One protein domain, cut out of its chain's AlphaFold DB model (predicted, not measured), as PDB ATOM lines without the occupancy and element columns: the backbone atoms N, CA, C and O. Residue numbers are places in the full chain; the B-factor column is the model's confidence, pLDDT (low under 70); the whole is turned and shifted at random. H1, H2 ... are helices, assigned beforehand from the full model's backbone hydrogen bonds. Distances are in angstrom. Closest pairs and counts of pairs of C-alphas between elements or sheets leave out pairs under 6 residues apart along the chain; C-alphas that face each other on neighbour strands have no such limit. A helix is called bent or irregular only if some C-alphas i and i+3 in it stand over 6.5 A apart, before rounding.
ATOM      1  N   TRP A   5     -46.319 -28.795 -22.124       40.25
ATOM      2  CA  TRP A   5     -46.499 -28.199 -23.458       40.25
ATOM      3  C   TRP A   5     -46.105 -29.138 -24.620       40.25
ATOM      4  O   TRP A   5     -46.725 -29.105 -25.678       40.25
ATOM      5  N   LEU A   6     -45.129 -30.029 -24.428       44.06
ATOM      6  CA  LEU A   6     -44.630 -30.912 -25.494       44.06
ATOM      7  C   LEU A   6     -45.620 -32.011 -25.912       44.06
ATOM      8  O   LEU A   6     -45.543 -32.490 -27.033       44.06
ATOM      9  N   PHE A   7     -46.549 -32.412 -25.042       43.53
ATOM     10  CA  PHE A   7     -47.410 -33.569 -25.316       43.53
ATOM     11  C   PHE A   7     -48.658 -33.229 -26.139       43.53
ATOM     12  O   PHE A   7     -49.063 -34.039 -26.965       43.53
ATOM     13  N   GLY A   8     -49.238 -32.036 -25.971       44.06
ATOM     14  CA  GLY A   8     -50.445 -31.641 -26.716       44.06
ATOM     15  C   GLY A   8     -50.178 -31.373 -28.199       44.06
ATOM     16  O   GLY A   8     -50.939 -31.802 -29.056       44.06
ATOM     17  N   PHE A   9     -49.053 -30.725 -28.513       49.50
ATOM     18  CA  PHE A   9     -48.704 -30.365 -29.890       49.50
ATOM     19  C   PHE A   9     -48.220 -31.573 -30.710       49.50
ATOM     20  O   PHE A   9     -48.496 -31.673 -31.901       49.50
ATOM     21  N   VAL A  10     -47.536 -32.527 -30.068       51.22
ATOM     22  CA  VAL A  10     -47.046 -33.732 -30.755       51.22
ATOM     23  C   VAL A  10     -48.146 -34.771 -30.965       51.22
ATOM     24  O   VAL A  10     -48.089 -35.498 -31.948       51.22
ATOM     25  N   GLY A  11     -49.172 -34.819 -30.111       50.50
ATOM     26  CA  GLY A  11     -50.332 -35.688 -30.335       50.50
ATOM     27  C   GLY A  11     -51.072 -35.363 -31.637       50.50
ATOM     28  O   GLY A  11     -51.400 -36.272 -32.394       50.50
ATOM     29  N   ALA A  12     -51.248 -34.072 -31.939       51.72
ATOM     30  CA  ALA A  12     -51.881 -33.618 -33.178       51.72
ATOM     31  C   ALA A  12     -51.024 -33.910 -34.425       51.72
ATOM     32  O   ALA A  12     -51.557 -34.319 -35.453       51.72
ATOM     33  N   THR A  28     -37.940 -26.287 -49.560       58.44
ATOM     34  CA  THR A  28     -37.500 -25.109 -50.304       58.44
ATOM     35  C   THR A  28     -37.349 -23.943 -49.332       58.44
ATOM     36  O   THR A  28     -38.238 -23.625 -48.557       58.44
ATOM     37  N   SER A  29     -36.188 -23.276 -49.329       55.38
ATOM     38  CA  SER A  29     -35.895 -22.168 -48.396       55.38
ATOM     39  C   SER A  29     -36.645 -20.861 -48.716       55.38
ATOM     40  O   SER A  29     -36.082 -19.777 -48.560       55.38
ATOM     41  N   ASN A  30     -37.870 -20.928 -49.241       56.19
ATOM     42  CA  ASN A  30     -38.607 -19.771 -49.751       56.19
ATOM     43  C   ASN A  30     -39.942 -19.488 -49.027       56.19
ATOM     44  O   ASN A  30     -40.643 -18.571 -49.456       56.19
ATOM     45  N   GLN A  31     -40.267 -20.171 -47.918       57.91
ATOM     46  CA  GLN A  31     -41.557 -20.038 -47.212       57.91
ATOM     47  C   GLN A  31     -41.515 -19.100 -45.984       57.91
ATOM     48  O   GLN A  31     -42.249 -19.271 -45.003       57.91
ATOM     49  N   GLY A  32     -40.685 -18.052 -46.053       57.66
ATOM     50  CA  GLY A  32     -40.665 -16.959 -45.073       57.66
ATOM     51  C   GLY A  32     -39.442 -16.887 -44.155       57.66
ATOM     52  O   GLY A  32     -39.383 -15.980 -43.328       57.66
ATOM     53  N   GLY A  33     -38.443 -17.762 -44.309       64.31
ATOM     54  CA  GLY A  33     -37.162 -17.652 -43.600       64.31
ATOM     55  C   GLY A  33     -37.266 -17.997 -42.113       64.31
ATOM     56  O   GLY A  33     -36.689 -17.305 -41.270       64.31
ATOM     57  N   GLY A  34     -38.039 -19.039 -41.802       68.62
ATOM     58  CA  GLY A  34     -38.389 -19.428 -40.438       68.62
ATOM     59  C   GLY A  34     -37.182 -19.647 -39.521       68.62
ATOM     60  O   GLY A  34     -36.178 -20.256 -39.887       68.62
ATOM     61  N   ASN A  35     -37.288 -19.145 -38.289       82.81
ATOM     62  CA  ASN A  35     -36.293 -19.323 -37.235       82.81
ATOM     63  C   ASN A  35     -36.991 -19.824 -35.966       82.81
ATOM     64  O   ASN A  35     -38.054 -19.337 -35.592       82.81
ATOM     65  N   ILE A  36     -36.351 -20.745 -35.240       86.00
ATOM     66  CA  ILE A  36     -36.854 -21.267 -33.965       86.00
ATOM     67  C   ILE A  36     -37.166 -20.164 -32.938       86.00
ATOM     68  O   ILE A  36     -38.059 -20.330 -32.114       86.00
ATOM     69  N   ILE A  37     -36.460 -19.027 -32.985       86.00
ATOM     70  CA  ILE A  37     -36.704 -17.896 -32.077       86.00
ATOM     71  C   ILE A  37     -38.051 -17.230 -32.384       86.00
ATOM     72  O   ILE A  37     -38.828 -16.984 -31.463       86.00
ATOM     73  N   THR A  38     -38.336 -16.937 -33.654       90.00
ATOM     74  CA  THR A  38     -39.593 -16.284 -34.056       90.00
ATOM     75  C   THR A  38     -40.769 -17.243 -33.916       90.00
ATOM     76  O   THR A  38     -41.790 -16.869 -33.343       90.00
ATOM     77  N   ALA A  39     -40.571 -18.505 -34.305       88.50
ATOM     78  CA  ALA A  39     -41.539 -19.574 -34.115       88.50
ATOM     79  C   ALA A  39     -41.889 -19.754 -32.628       88.50
ATOM     80  O   ALA A  39     -43.054 -19.708 -32.235       88.50
ATOM     81  N   GLY A  40     -40.874 -19.860 -31.764       86.94
ATOM     82  CA  GLY A  40     -41.060 -19.979 -30.320       86.94
ATOM     83  C   GLY A  40     -41.760 -18.767 -29.700       86.94
ATOM     84  O   GLY A  40     -42.602 -18.939 -28.822       86.94
ATOM     85  N   ALA A  41     -41.468 -17.551 -30.174       90.56
ATOM     86  CA  ALA A  41     -42.141 -16.338 -29.715       90.56
ATOM     87  C   ALA A  41     -43.632 -16.318 -30.088       90.56
ATOM     88  O   ALA A  41     -44.451 -15.927 -29.259       90.56
ATOM     89  N   LYS A  42     -43.996 -16.776 -31.292       91.25
ATOM     90  CA  LYS A  42     -45.398 -16.899 -31.721       91.25
ATOM     91  C   LYS A  42     -46.154 -17.924 -30.889       91.25
ATOM     92  O   LYS A  42     -47.242 -17.620 -30.408       91.25
ATOM     93  N   VAL A  43     -45.554 -19.091 -30.640       88.94
ATOM     94  CA  VAL A  43     -46.185 -20.112 -29.794       88.94
ATOM     95  C   VAL A  43     -46.354 -19.609 -28.358       88.94
ATOM     96  O   VAL A  43     -47.443 -19.693 -27.799       88.94
ATOM     97  N   ALA A  44     -45.305 -19.028 -27.766       88.94
ATOM     98  CA  ALA A  44     -45.362 -18.495 -26.404       88.94
ATOM     99  C   ALA A  44     -46.301 -17.285 -26.268       88.94
ATOM    100  O   ALA A  44     -46.866 -17.057 -25.201       88.94
ATOM    101  N   GLY A  45     -46.453 -16.504 -27.338       89.38
ATOM    102  CA  GLY A  45     -47.325 -15.338 -27.398       89.38
ATOM    103  C   GLY A  45     -48.779 -15.648 -27.745       89.38
ATOM    104  O   GLY A  45     -49.551 -14.702 -27.861       89.38
ATOM    105  N   GLY A  46     -49.150 -16.918 -27.947       91.56
ATOM    106  CA  GLY A  46     -50.515 -17.300 -28.318       91.56
ATOM    107  C   GLY A  46     -50.913 -16.854 -29.727       91.56
ATOM    108  O   GLY A  46     -52.018 -16.375 -29.927       91.56
ATOM    109  N   ASN A  47     -49.993 -16.957 -30.688       92.38
ATOM    110  CA  ASN A  47     -50.233 -16.665 -32.103       92.38
ATOM    111  C   ASN A  47     -49.777 -17.842 -32.984       92.38
ATOM    112  O   ASN A  47     -49.070 -17.647 -33.973       92.38
ATOM    113  N   ILE A  48     -50.110 -19.075 -32.597       90.69
ATOM    114  CA  ILE A  48     -49.705 -20.307 -33.300       90.69
ATOM    115  C   ILE A  48     -50.188 -20.315 -34.757       90.69
ATOM    116  O   ILE A  48     -49.400 -20.619 -35.647       90.69
ATOM    117  N   SER A  49     -51.422 -19.889 -35.017       91.88
ATOM    118  CA  SER A  49     -51.987 -19.724 -36.366       91.88
ATOM    119  C   SER A  49     -51.179 -18.782 -37.274       91.88
ATOM    120  O   SER A  49     -51.287 -18.845 -38.493       91.88
ATOM    121  N   SER A  50     -50.338 -17.911 -36.701       91.94
ATOM    122  CA  SER A  50     -49.485 -16.986 -37.457       91.94
ATOM    123  C   SER A  50     -48.127 -17.573 -37.851       91.94
ATOM    124  O   SER A  50     -47.301 -16.859 -38.433       91.94
ATOM    125  N   LEU A  51     -47.840 -18.826 -37.482       91.25
ATOM    126  CA  LEU A  51     -46.617 -19.513 -37.889       91.25
ATOM    127  C   LEU A  51     -46.545 -19.596 -39.412       91.25
ATOM    128  O   LEU A  51     -47.543 -19.838 -40.084       91.25
ATOM    129  N   THR A  52     -45.351 -19.390 -39.961       92.19
ATOM    130  CA  THR A  52     -45.121 -19.704 -41.372       92.19
ATOM    131  C   THR A  52     -44.846 -21.201 -41.538       92.19
ATOM    132  O   THR A  52     -44.448 -21.862 -40.573       92.19
ATOM    133  N   PRO A  53     -44.988 -21.747 -42.755       91.38
ATOM    134  CA  PRO A  53     -44.652 -23.145 -43.022       91.38
ATOM    135  C   PRO A  53     -43.208 -23.503 -42.616       91.38
ATOM    136  O   PRO A  53     -42.993 -24.480 -41.898       91.38
ATOM    137  N   ASP A  54     -42.229 -22.644 -42.935       88.88
ATOM    138  CA  ASP A  54     -40.833 -22.804 -42.489       88.88
ATOM    139  C   ASP A  54     -40.707 -22.870 -40.953       88.88
ATOM    140  O   ASP A  54     -39.893 -23.611 -40.401       88.88
ATOM    141  N   GLU A  55     -41.490 -22.075 -40.222       90.62
ATOM    142  CA  GLU A  55     -41.461 -22.071 -38.759       90.62
ATOM    143  C   GLU A  55     -42.072 -23.347 -38.167       90.62
ATOM    144  O   GLU A  55     -41.549 -23.859 -37.174       90.62
ATOM    145  N   VAL A  56     -43.123 -23.894 -38.790       89.50
ATOM    146  CA  VAL A  56     -43.693 -25.205 -38.433       89.50
ATOM    147  C   VAL A  56     -42.663 -26.308 -38.653       89.50
ATOM    148  O   VAL A  56     -42.431 -27.118 -37.757       89.50
ATOM    149  N   GLN A  57     -41.986 -26.297 -39.801       88.50
ATOM    150  CA  GLN A  57     -40.904 -27.222 -40.130       88.50
ATOM    151  C   GLN A  57     -39.774 -27.193 -39.093       88.50
ATOM    152  O   GLN A  57     -39.392 -28.232 -38.559       88.50
ATOM    153  N   VAL A  58     -39.272 -26.002 -38.759       88.69
ATOM    154  CA  VAL A  58     -38.191 -25.837 -37.776       88.69
ATOM    155  C   VAL A  58     -38.629 -26.272 -36.375       88.69
ATOM    156  O   VAL A  58     -37.830 -26.844 -35.629       88.69
ATOM    157  N   LEU A  59     -39.886 -26.017 -35.994       87.44
ATOM    158  CA  LEU A  59     -40.437 -26.518 -34.735       87.44
ATOM    159  C   LEU A  59     -40.506 -28.047 -34.732       87.44
ATOM    160  O   LEU A  59     -40.027 -28.650 -33.773       87.44
ATOM    161  N   ALA A  60     -41.035 -28.666 -35.789       86.75
ATOM    162  CA  ALA A  60     -41.127 -30.119 -35.912       86.75
ATOM    163  C   ALA A  60     -39.741 -30.777 -35.815       86.75
ATOM    164  O   ALA A  60     -39.537 -31.641 -34.959       86.75
ATOM    165  N   ASP A  61     -38.752 -30.278 -36.564       86.31
ATOM    166  CA  ASP A  61     -37.365 -30.758 -36.506       86.31
ATOM    167  C   ASP A  61     -36.769 -30.597 -35.103       86.31
ATOM    168  O   ASP A  61     -36.083 -31.479 -34.572       86.31
ATOM    169  N   LYS A  62     -37.032 -29.452 -34.457       85.19
ATOM    170  CA  LYS A  62     -36.528 -29.201 -33.110       85.19
ATOM    171  C   LYS A  62     -37.161 -30.161 -32.111       85.19
ATOM    172  O   LYS A  62     -36.444 -30.645 -31.237       85.19
ATOM    173  N   VAL A  63     -38.453 -30.452 -32.217       83.69
ATOM    174  CA  VAL A  63     -39.128 -31.397 -31.324       83.69
ATOM    175  C   VAL A  63     -38.620 -32.820 -31.559       83.69
ATOM    176  O   VAL A  63     -38.258 -33.475 -30.578       83.69
ATOM    177  N   ALA A  64     -38.491 -33.246 -32.820       84.44
ATOM    178  CA  ALA A  64     -37.929 -34.543 -33.204       84.44
ATOM    179  C   ALA A  64     -36.505 -34.729 -32.650       84.44
ATOM    180  O   ALA A  64     -36.187 -35.738 -32.033       84.44
ATOM    181  N   SER A  65     -35.653 -33.702 -32.757       82.50
ATOM    182  CA  SER A  65     -34.275 -33.756 -32.238       82.50
ATOM    183  C   SER A  65     -34.170 -33.828 -30.708       82.50
ATOM    184  O   SER A  65     -33.150 -34.282 -30.188       82.50
ATOM    185  N   ASN A  66     -35.188 -33.366 -29.972       80.25
ATOM    186  CA  ASN A  66     -35.171 -33.350 -28.505       80.25
ATOM    187  C   ASN A  66     -36.003 -34.484 -27.882       80.25
ATOM    188  O   ASN A  66     -35.992 -34.617 -26.657       80.25
ATOM    189  N   THR A  67     -36.720 -35.276 -28.685       73.62
ATOM    190  CA  THR A  67     -37.624 -36.320 -28.192       73.62
ATOM    191  C   THR A  67     -37.339 -37.634 -28.899       73.62
ATOM    192  O   THR A  67     -37.590 -37.773 -30.084       73.62
ATOM    193  N   THR A  68     -36.839 -38.624 -28.160       70.81
ATOM    194  CA  THR A  68     -36.604 -39.985 -28.680       70.81
ATOM    195  C   THR A  68     -37.843 -40.873 -28.633       70.81
ATOM    196  O   THR A  68     -37.838 -41.963 -29.193       70.81
ATOM    197  N   ASP A  69     -38.882 -40.427 -27.926       74.94
ATOM    198  CA  ASP A  69     -40.081 -41.218 -27.632       74.94
ATOM    199  C   ASP A  69     -41.180 -41.047 -28.693       74.94
ATOM    200  O   ASP A  69     -42.201 -41.728 -28.632       74.94
ATOM    201  N   LEU A  70     -40.998 -40.114 -29.633       70.44
ATOM    202  CA  LEU A  70     -41.989 -39.730 -30.632       70.44
ATOM    203  C   LEU A  70     -41.321 -39.773 -32.004       70.44
ATOM    204  O   LEU A  70     -40.330 -39.082 -32.231       70.44
ATOM    205  N   ASP A  71     -41.860 -40.601 -32.895       75.19
ATOM    206  CA  ASP A  71     -41.438 -40.657 -34.291       75.19
ATOM    207  C   ASP A  71     -42.158 -39.540 -35.050       75.19
ATOM    208  O   ASP A  71     -43.284 -39.698 -35.519       75.19
ATOM    209  N   ILE A  72     -41.547 -38.355 -35.042       74.69
ATOM    210  CA  ILE A  72     -42.050 -37.188 -35.765       74.69
ATOM    211  C   ILE A  72     -41.365 -37.197 -37.129       74.69
ATOM    212  O   ILE A  72     -40.146 -36.992 -37.176       74.69
ATOM    213  N   PRO A  73     -42.094 -37.439 -38.231       75.25
ATOM    214  CA  PRO A  73     -41.478 -37.436 -39.542       75.25
ATOM    215  C   PRO A  73     -41.048 -36.031 -39.940       75.25
ATOM    216  O   PRO A  73     -41.554 -35.014 -39.459       75.25
ATOM    217  N   GLU A  74     -40.124 -36.001 -40.887       82.69
ATOM    218  CA  GLU A  74     -39.754 -34.778 -41.568       82.69
ATOM    219  C   GLU A  74     -40.929 -34.280 -42.421       82.69
ATOM    220  O   GLU A  74     -41.473 -35.031 -43.230       82.69
ATOM    221  N   LEU A  75     -41.320 -33.017 -42.234       84.56
ATOM    222  CA  LEU A  75     -42.411 -32.404 -42.989       84.56
ATOM    223  C   LEU A  75     -41.900 -31.845 -44.319       84.56
ATOM    224  O   LEU A  75     -40.883 -31.146 -44.349       84.56
ATOM    225  N   THR A  76     -42.637 -32.092 -45.405       86.44
ATOM    226  CA  THR A  76     -42.441 -31.369 -46.671       86.44
ATOM    227  C   THR A  76     -42.979 -29.940 -46.589       86.44
ATOM    228  O   THR A  76     -43.699 -29.566 -45.660       86.44
ATOM    229  N   ASP A  77     -42.649 -29.132 -47.589       86.00
ATOM    230  CA  ASP A  77     -43.177 -27.778 -47.770       86.00
ATOM    231  C   ASP A  77     -44.699 -27.734 -47.846       86.00
ATOM    232  O   ASP A  77     -45.333 -26.889 -47.213       86.00
ATOM    233  N   GLU A  78     -45.290 -28.658 -48.594       86.38
ATOM    234  CA  GLU A  78     -46.736 -28.751 -48.760       86.38
ATOM    235  C   GLU A  78     -47.403 -29.210 -47.461       86.38
ATOM    236  O   GLU A  78     -48.413 -28.641 -47.057       86.38
ATOM    237  N   GLN A  79     -46.810 -30.179 -46.757       87.69
ATOM    238  CA  GLN A  79     -47.315 -30.639 -45.458       87.69
ATOM    239  C   GLN A  79     -47.251 -29.538 -44.397       87.69
ATOM    240  O   GLN A  79     -48.180 -29.376 -43.608       87.69
ATOM    241  N   ALA A  80     -46.170 -28.759 -44.380       89.00
ATOM    242  CA  ALA A  80     -46.029 -27.643 -43.458       89.00
ATOM    243  C   ALA A  80     -47.006 -26.504 -43.772       89.00
ATOM    244  O   ALA A  80     -47.573 -25.920 -42.850       89.00
ATOM    245  N   ALA A  81     -47.238 -26.212 -45.054       89.62
ATOM    246  CA  ALA A  81     -48.245 -25.245 -45.477       89.62
ATOM    247  C   ALA A  81     -49.654 -25.689 -45.076       89.62
ATOM    248  O   ALA A  81     -50.378 -24.927 -44.439       89.62
ATOM    249  N   ALA A  82     -49.999 -26.948 -45.336       90.25
ATOM    250  CA  ALA A  82     -51.297 -27.490 -44.967       90.25
ATOM    251  C   ALA A  82     -51.504 -27.533 -43.441       90.25
ATOM    252  O   ALA A  82     -52.608 -27.294 -42.959       90.25
ATOM    253  N   ALA A  83     -50.443 -27.764 -42.660       89.56
ATOM    254  CA  ALA A  83     -50.501 -27.656 -41.205       89.56
ATOM    255  C   ALA A  83     -50.811 -26.221 -40.741       89.56
ATOM    256  O   ALA A  83     -51.605 -26.041 -39.818       89.56
ATOM    257  N   VAL A  84     -50.228 -25.196 -41.374       91.56
ATOM    258  CA  VAL A  84     -50.566 -23.790 -41.087       91.56
ATOM    259  C   VAL A  84     -52.019 -23.497 -41.454       91.56
ATOM    260  O   VAL A  84     -52.748 -22.952 -40.628       91.56
ATOM    261  N   ASP A  85     -52.460 -23.904 -42.644       92.31
ATOM    262  CA  ASP A  85     -53.843 -23.705 -43.084       92.31
ATOM    263  C   ASP A  85     -54.838 -24.363 -42.126       92.31
ATOM    264  O   ASP A  85     -55.861 -23.771 -41.797       92.31
ATOM    265  N   PHE A  86     -54.518 -25.557 -41.620       92.69
ATOM    266  CA  PHE A  86     -55.348 -26.259 -40.644       92.69
ATOM    267  C   PHE A  86     -55.464 -25.489 -39.322       92.69
ATOM    268  O   PHE A  86     -56.560 -25.370 -38.769       92.69
ATOM    269  N   LEU A  87     -54.352 -24.933 -38.827       92.94
ATOM    270  CA  LEU A  87     -54.344 -24.101 -37.621       92.94
ATOM    271  C   LEU A  87     -55.168 -22.823 -37.813       92.94
ATOM    272  O   LEU A  87     -55.874 -22.411 -36.898       92.94
ATOM    273  N   VAL A  88     -55.092 -22.205 -38.993       93.75
ATOM    274  CA  VAL A  88     -55.864 -21.001 -39.331       93.75
ATOM    275  C   VAL A  88     -57.354 -21.316 -39.473       93.75
ATOM    276  O   VAL A  88     -58.171 -20.599 -38.903       93.75
ATOM    277  N   ALA A  89     -57.710 -22.388 -40.184       92.94
ATOM    278  CA  ALA A  89     -59.097 -22.801 -40.412       92.94
ATOM    279  C   ALA A  89     -59.838 -23.114 -39.101       92.94
ATOM    280  O   ALA A  89     -61.018 -22.811 -38.968       92.94
ATOM    281  N   ASN A  90     -59.130 -23.655 -38.105       92.19
ATOM    282  CA  ASN A  90     -59.699 -24.016 -36.804       92.19
ATOM    283  C   ASN A  90     -59.419 -22.982 -35.692       92.19
ATOM    284  O   ASN A  90     -59.592 -23.292 -34.516       92.19
ATOM    285  N   ASP A  91     -58.966 -21.772 -36.045       94.25
ATOM    286  CA  ASP A  91     -58.660 -20.666 -35.117       94.25
ATOM    287  C   ASP A  91     -57.738 -21.057 -33.939       94.25
ATOM    288  O   ASP A  91     -57.896 -20.632 -32.791       94.25
ATOM    289  N   VAL A  92     -56.734 -21.894 -34.222       92.88
ATOM    290  CA  VAL A  92     -55.800 -22.420 -33.223       92.88
ATOM    291  C   VAL A  92     -54.680 -21.417 -32.971       92.88
ATOM    292  O   VAL A  92     -53.663 -21.375 -33.669       92.88
ATOM    293  N   ASN A  93     -54.833 -20.608 -31.929       92.50
ATOM    294  CA  ASN A  93     -53.870 -19.565 -31.577       92.50
ATOM    295  C   ASN A  93     -52.960 -19.982 -30.419       92.50
ATOM    296  O   ASN A  93     -51.816 -19.532 -30.322       92.50
ATOM    297  N   THR A  94     -53.433 -20.876 -29.560       91.81
ATOM    298  CA  THR A  94     -52.761 -21.294 -28.334       91.81
ATOM    299  C   THR A  94     -52.684 -22.815 -28.217       91.81
ATOM    300  O   THR A  94     -53.311 -23.572 -28.953       91.81
ATOM    301  N   ILE A  95     -51.886 -23.288 -27.262       88.19
ATOM    302  CA  ILE A  95     -51.792 -24.722 -26.949       88.19
ATOM    303  C   ILE A  95     -53.079 -25.242 -26.309       88.19
ATOM    304  O   ILE A  95     -53.399 -26.418 -26.458       88.19
ATOM    305  N   GLU A  96     -53.807 -24.376 -25.608       90.38
ATOM    306  CA  GLU A  96     -55.134 -24.699 -25.090       90.38
ATOM    307  C   GLU A  96     -56.113 -24.929 -26.244       90.38
ATOM    308  O   GLU A  96     -56.835 -25.920 -26.230       90.38
ATOM    309  N   ASP A  97     -56.041 -24.122 -27.306       91.06
ATOM    310  CA  ASP A  97     -56.870 -24.319 -28.502       91.06
ATOM    311  C   ASP A  97     -56.567 -25.656 -29.189       91.06
ATOM    312  O   ASP A  97     -57.490 -26.336 -29.620       91.06
ATOM    313  N   VAL A  98     -55.300 -26.095 -29.216       87.19
ATOM    314  CA  VAL A  98     -54.940 -27.435 -29.720       87.19
ATOM    315  C   VAL A  98     -55.621 -28.534 -28.900       87.19
ATOM    316  O   VAL A  98     -56.135 -29.493 -29.468       87.19
ATOM    317  N   GLN A  99     -55.635 -28.416 -27.569       89.25
ATOM    318  CA  GLN A  99     -56.286 -29.403 -26.698       89.25
ATOM    319  C   GLN A  99     -57.800 -29.403 -26.903       89.25
ATOM    320  O   GLN A  99     -58.387 -30.464 -27.096       89.25
ATOM    321  N   ASN A 100     -58.405 -28.216 -26.951       90.50
ATOM    322  CA  ASN A 100     -59.828 -28.052 -27.219       90.50
ATOM    323  C   ASN A 100     -60.212 -28.635 -28.584       90.50
ATOM    324  O   ASN A 100     -61.260 -29.263 -28.700       90.50
ATOM    325  N   LEU A 101     -59.366 -28.465 -29.601       89.31
ATOM    326  CA  LEU A 101     -59.600 -29.011 -30.933       89.31
ATOM    327  C   LEU A 101     -59.547 -30.543 -30.942       89.31
ATOM    328  O   LEU A 101     -60.389 -31.179 -31.566       89.31
ATOM    329  N   ILE A 102     -58.598 -31.146 -30.217       87.94
ATOM    330  CA  ILE A 102     -58.525 -32.607 -30.057       87.94
ATOM    331  C   ILE A 102     -59.784 -33.127 -29.351       87.94
ATOM    332  O   ILE A 102     -60.403 -34.074 -29.828       87.94
ATOM    333  N   GLU A 103     -60.205 -32.490 -28.255       90.69
ATOM    334  CA  GLU A 103     -61.421 -32.884 -27.531       90.69
ATOM    335  C   GLU A 103     -62.684 -32.741 -28.394       90.69
ATOM    336  O   GLU A 103     -63.566 -33.602 -28.353       90.69
ATOM    337  N   GLN A 104     -62.773 -31.680 -29.201       87.94
ATOM    338  CA  GLN A 104     -63.859 -31.490 -30.164       87.94
ATOM    339  C   GLN A 104     -63.851 -32.583 -31.231       87.94
ATOM    340  O   GLN A 104     -64.895 -33.174 -31.489       87.94
ATOM    341  N   ALA A 105     -62.682 -32.917 -31.782       88.06
ATOM    342  CA  ALA A 105     -62.541 -33.976 -32.774       88.06
ATOM    343  C   ALA A 105     -62.954 -35.351 -32.221       88.06
ATOM    344  O   ALA A 105     -63.537 -36.154 -32.946       88.06
ATOM    345  N   GLU A 106     -62.681 -35.631 -30.942       87.38
ATOM    346  CA  GLU A 106     -63.091 -36.878 -30.284       87.38
ATOM    347  C   GLU A 106     -64.608 -36.963 -30.048       87.38
ATOM    348  O   GLU A 106     -65.186 -38.051 -30.120       87.38
ATOM    349  N   GLN A 107     -65.260 -35.835 -29.753       90.88
ATOM    350  CA  GLN A 107     -66.698 -35.780 -29.471       90.88
ATOM    351  C   GLN A 107     -67.545 -35.695 -30.744       90.88
ATOM    352  O   GLN A 107     -68.563 -36.380 -30.858       90.88
ATOM    353  N   ASP A 108     -67.128 -34.852 -31.684       89.69
ATOM    354  CA  ASP A 108     -67.769 -34.632 -32.973       89.69
ATOM    355  C   ASP A 108     -66.709 -34.354 -34.052       89.69
ATOM    356  O   ASP A 108     -66.356 -33.200 -34.307       89.69
ATOM    357  N   PRO A 109     -66.230 -35.396 -34.754       83.69
ATOM    358  CA  PRO A 109     -65.251 -35.246 -35.827       83.69
ATOM    359  C   PRO A 109     -65.709 -34.327 -36.967       83.69
ATOM    360  O   PRO A 109     -64.876 -33.822 -37.713       83.69
ATOM    361  N   THR A 110     -67.022 -34.111 -37.127       88.25
ATOM    362  CA  THR A 110     -67.563 -33.250 -38.189       88.25
ATOM    363  C   THR A 110     -67.486 -31.762 -37.854       88.25
ATOM    364  O   THR A 110     -67.738 -30.931 -38.724       88.25
ATOM    365  N   SER A 111     -67.113 -31.426 -36.614       85.44
ATOM    366  CA  SER A 111     -66.884 -30.048 -36.169       85.44
ATOM    367  C   SER A 111     -65.535 -29.472 -36.614       85.44
ATOM    368  O   SER A 111     -65.355 -28.259 -36.558       85.44
ATOM    369  N   ILE A 112     -64.609 -30.321 -37.074       90.81
ATOM    370  CA  ILE A 112     -63.262 -29.923 -37.487       90.81
ATOM    371  C   ILE A 112     -63.275 -29.451 -38.938       90.81
ATOM    372  O   ILE A 112     -63.709 -30.176 -39.838       90.81
ATOM    373  N   GLU A 113     -62.748 -28.254 -39.177       90.38
ATOM    374  CA  GLU A 113     -62.586 -27.732 -40.528       90.38
ATOM    375  C   GLU A 113     -61.322 -28.321 -41.164       90.38
ATOM    376  O   GLU A 113     -60.203 -28.116 -40.685       90.38
ATOM    377  N   ILE A 114     -61.499 -29.077 -42.250       89.06
ATOM    378  CA  ILE A 114     -60.396 -29.654 -43.022       89.06
ATOM    379  C   ILE A 114     -60.160 -28.775 -44.258       89.06
ATOM    380  O   ILE A 114     -60.980 -28.814 -45.182       89.06
ATOM    381  N   PRO A 115     -59.068 -27.992 -44.309       88.94
ATOM    382  CA  PRO A 115     -58.803 -27.106 -45.435       88.94
ATOM    383  C   PRO A 115     -58.499 -27.900 -46.711       88.94
ATOM    384  O   PRO A 115     -58.023 -29.038 -46.658       88.94
ATOM    385  N   ASP A 116     -58.730 -27.272 -47.866       90.12
ATOM    386  CA  ASP A 116     -58.497 -27.886 -49.180       90.12
ATOM    387  C   ASP A 116     -57.050 -28.374 -49.339       90.12
ATOM    388  O   ASP A 116     -56.829 -29.441 -49.897       90.12
ATOM    389  N   SER A 117     -56.063 -27.679 -48.763       85.38
ATOM    390  CA  SER A 117     -54.656 -28.097 -48.804       85.38
ATOM    391  C   SER A 117     -54.401 -29.451 -48.132       85.38
ATOM    392  O   SER A 117     -53.563 -30.217 -48.596       85.38
ATOM    393  N   ILE A 118     -55.149 -29.808 -47.084       85.50
ATOM    394  CA  ILE A 118     -55.073 -31.146 -46.476       85.50
ATOM    395  C   ILE A 118     -55.767 -32.182 -47.366       85.50
ATOM    396  O   ILE A 118     -55.252 -33.290 -47.528       85.50
ATOM    397  N   GLN A 119     -56.900 -31.831 -47.981       84.62
ATOM    398  CA  GLN A 119     -57.601 -32.717 -48.919       84.62
ATOM    399  C   GLN A 119     -56.736 -33.024 -50.148       84.62
ATOM    400  O   GLN A 119     -56.611 -34.182 -50.534       84.62
ATOM    401  N   GLU A 120     -56.053 -32.017 -50.699       83.44
ATOM    402  CA  GLU A 120     -55.113 -32.172 -51.812       83.44
ATOM    403  C   GLU A 120     -53.964 -33.124 -51.461       83.44
ATOM    404  O   GLU A 120     -53.566 -33.945 -52.289       83.44
ATOM    405  N   LEU A 121     -53.449 -33.069 -50.230       81.19
ATOM    406  CA  LEU A 121     -52.406 -33.987 -49.771       81.19
ATOM    407  C   LEU A 121     -52.916 -35.428 -49.609       81.19
ATOM    408  O   LEU A 121     -52.183 -36.372 -49.916       81.19
ATOM    409  N   ILE A 122     -54.163 -35.615 -49.168       78.75
ATOM    410  CA  ILE A 122     -54.811 -36.937 -49.110       78.75
ATOM    411  C   ILE A 122     -54.994 -37.494 -50.529       78.75
ATOM    412  O   ILE A 122     -54.585 -38.622 -50.812       78.75
ATOM    413  N   ASP A 123     -55.528 -36.688 -51.447       80.62
ATOM    414  CA  ASP A 123     -55.770 -37.077 -52.840       80.62
ATOM    415  C   ASP A 123     -54.469 -37.353 -53.610       80.62
ATOM    416  O   ASP A 123     -54.413 -38.244 -54.464       80.62
ATOM    417  N   ALA A 124     -53.391 -36.637 -53.279       75.56
ATOM    418  CA  ALA A 124     -52.052 -36.875 -53.809       75.56
ATOM    419  C   ALA A 124     -51.388 -38.150 -53.249       75.56
ATOM    420  O   ALA A 124     -50.295 -38.514 -53.690       75.56
ATOM    421  N   GLY A 125     -52.021 -38.831 -52.285       67.31
ATOM    422  CA  GLY A 125     -51.462 -39.999 -51.603       67.31
ATOM    423  C   GLY A 125     -50.277 -39.666 -50.694       67.31
ATOM    424  O   GLY A 125     -49.488 -40.553 -50.369       67.31
TER     425      GLY A 125
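This is residues 5 to 12 and 28 to 125 of the 129 residues of an uncharacterized protein of Planctomycetes bacterium (UniProt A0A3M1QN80). Six short helices form a rounded cluster in which neighbours are crossed rather than side by side. H3 and H4 make an L near their first residues, the link between them folding back from the end of H3; H2 packs across the first turns of H3, H6 packs on H4, and H5, with H1 packed on it, makes a second part whose last residues reach one end of the longest span. The printed part has 106 residues with six named helices, H1 to H6 in order along the chain, and no named strand; the class is all helix. It is compact, with a radius of gyration of the C-alphas of 13.5 A, and spans 35 by 31 by 27 A.

The longest helix is H3, residues 53 to 66. With its residues 53 to 57 alone it touches H4, residues 77 to 89, about perpendicular at 76 degrees; their closest C-alphas, of Pro 53 and Ala 80, are 4.7 A apart. H2, residues 36 to 44, touches H3 about perpendicular at 86 degrees, with the C-alphas of Ala 39 and Glu 55 closest at 5.3 A. H6, residues 116 to 123, touches H4 at a steep tilt of 48 degrees, opposite ways; the closest C-alphas, of Ala 82 and Ser 117, are 5.1 A apart. H1, residues 5 to 12, touches H5, residues 95 to 107, the same way at 37 degrees, only just a steep tilt, with the C-alphas of Gly 8 and Gln 99 closest at 6.3 A. The helix packing is mostly crossed: of these four touching pairs, 0 are at a shallow tilt. H2 and H5 are close but not clearly touching: the C-alphas of Val 43 and Ile 95, the closest, are 7.8 A apart. H1 and H3 are near each other, while H3 and H5 are apart. Every O i to N i+4 pair is within hydrogen-bond range in H2, H3, H4, H5 and H6; in H1 it is 1 of 4, with 0 of 5 O i to N i+3 pairs.

H3 is 20.1 A from first to last C-alpha, beginning at C-alpha 53 (-44.652, -23.145, -43.022). H5 is 18.7 A long and H4 18.2 A. H1 begins at C-alpha 5 (-46.499, -28.199, -23.458) and is neither bent nor irregular, but only just: C-alphas 5 and 8 are 6.2 A apart. H6 ends at C-alpha 123 (-55.770, -37.077, -52.840).

The two C-alphas farthest apart, of Ser 29 and Gln 107, are 38.6 A apart. Residues 13 to 27 are not printed, and C-alphas 12 and 28 across this cut are 23.9 A apart. Of the links printed whole, H4 to H5 is tight and H2 to H3, H3 to H4 and H5 to H6 are short. The mean pLDDT of the printed part is 82.1; residues 5 to 12, 28 to 34 and 125 are under 70.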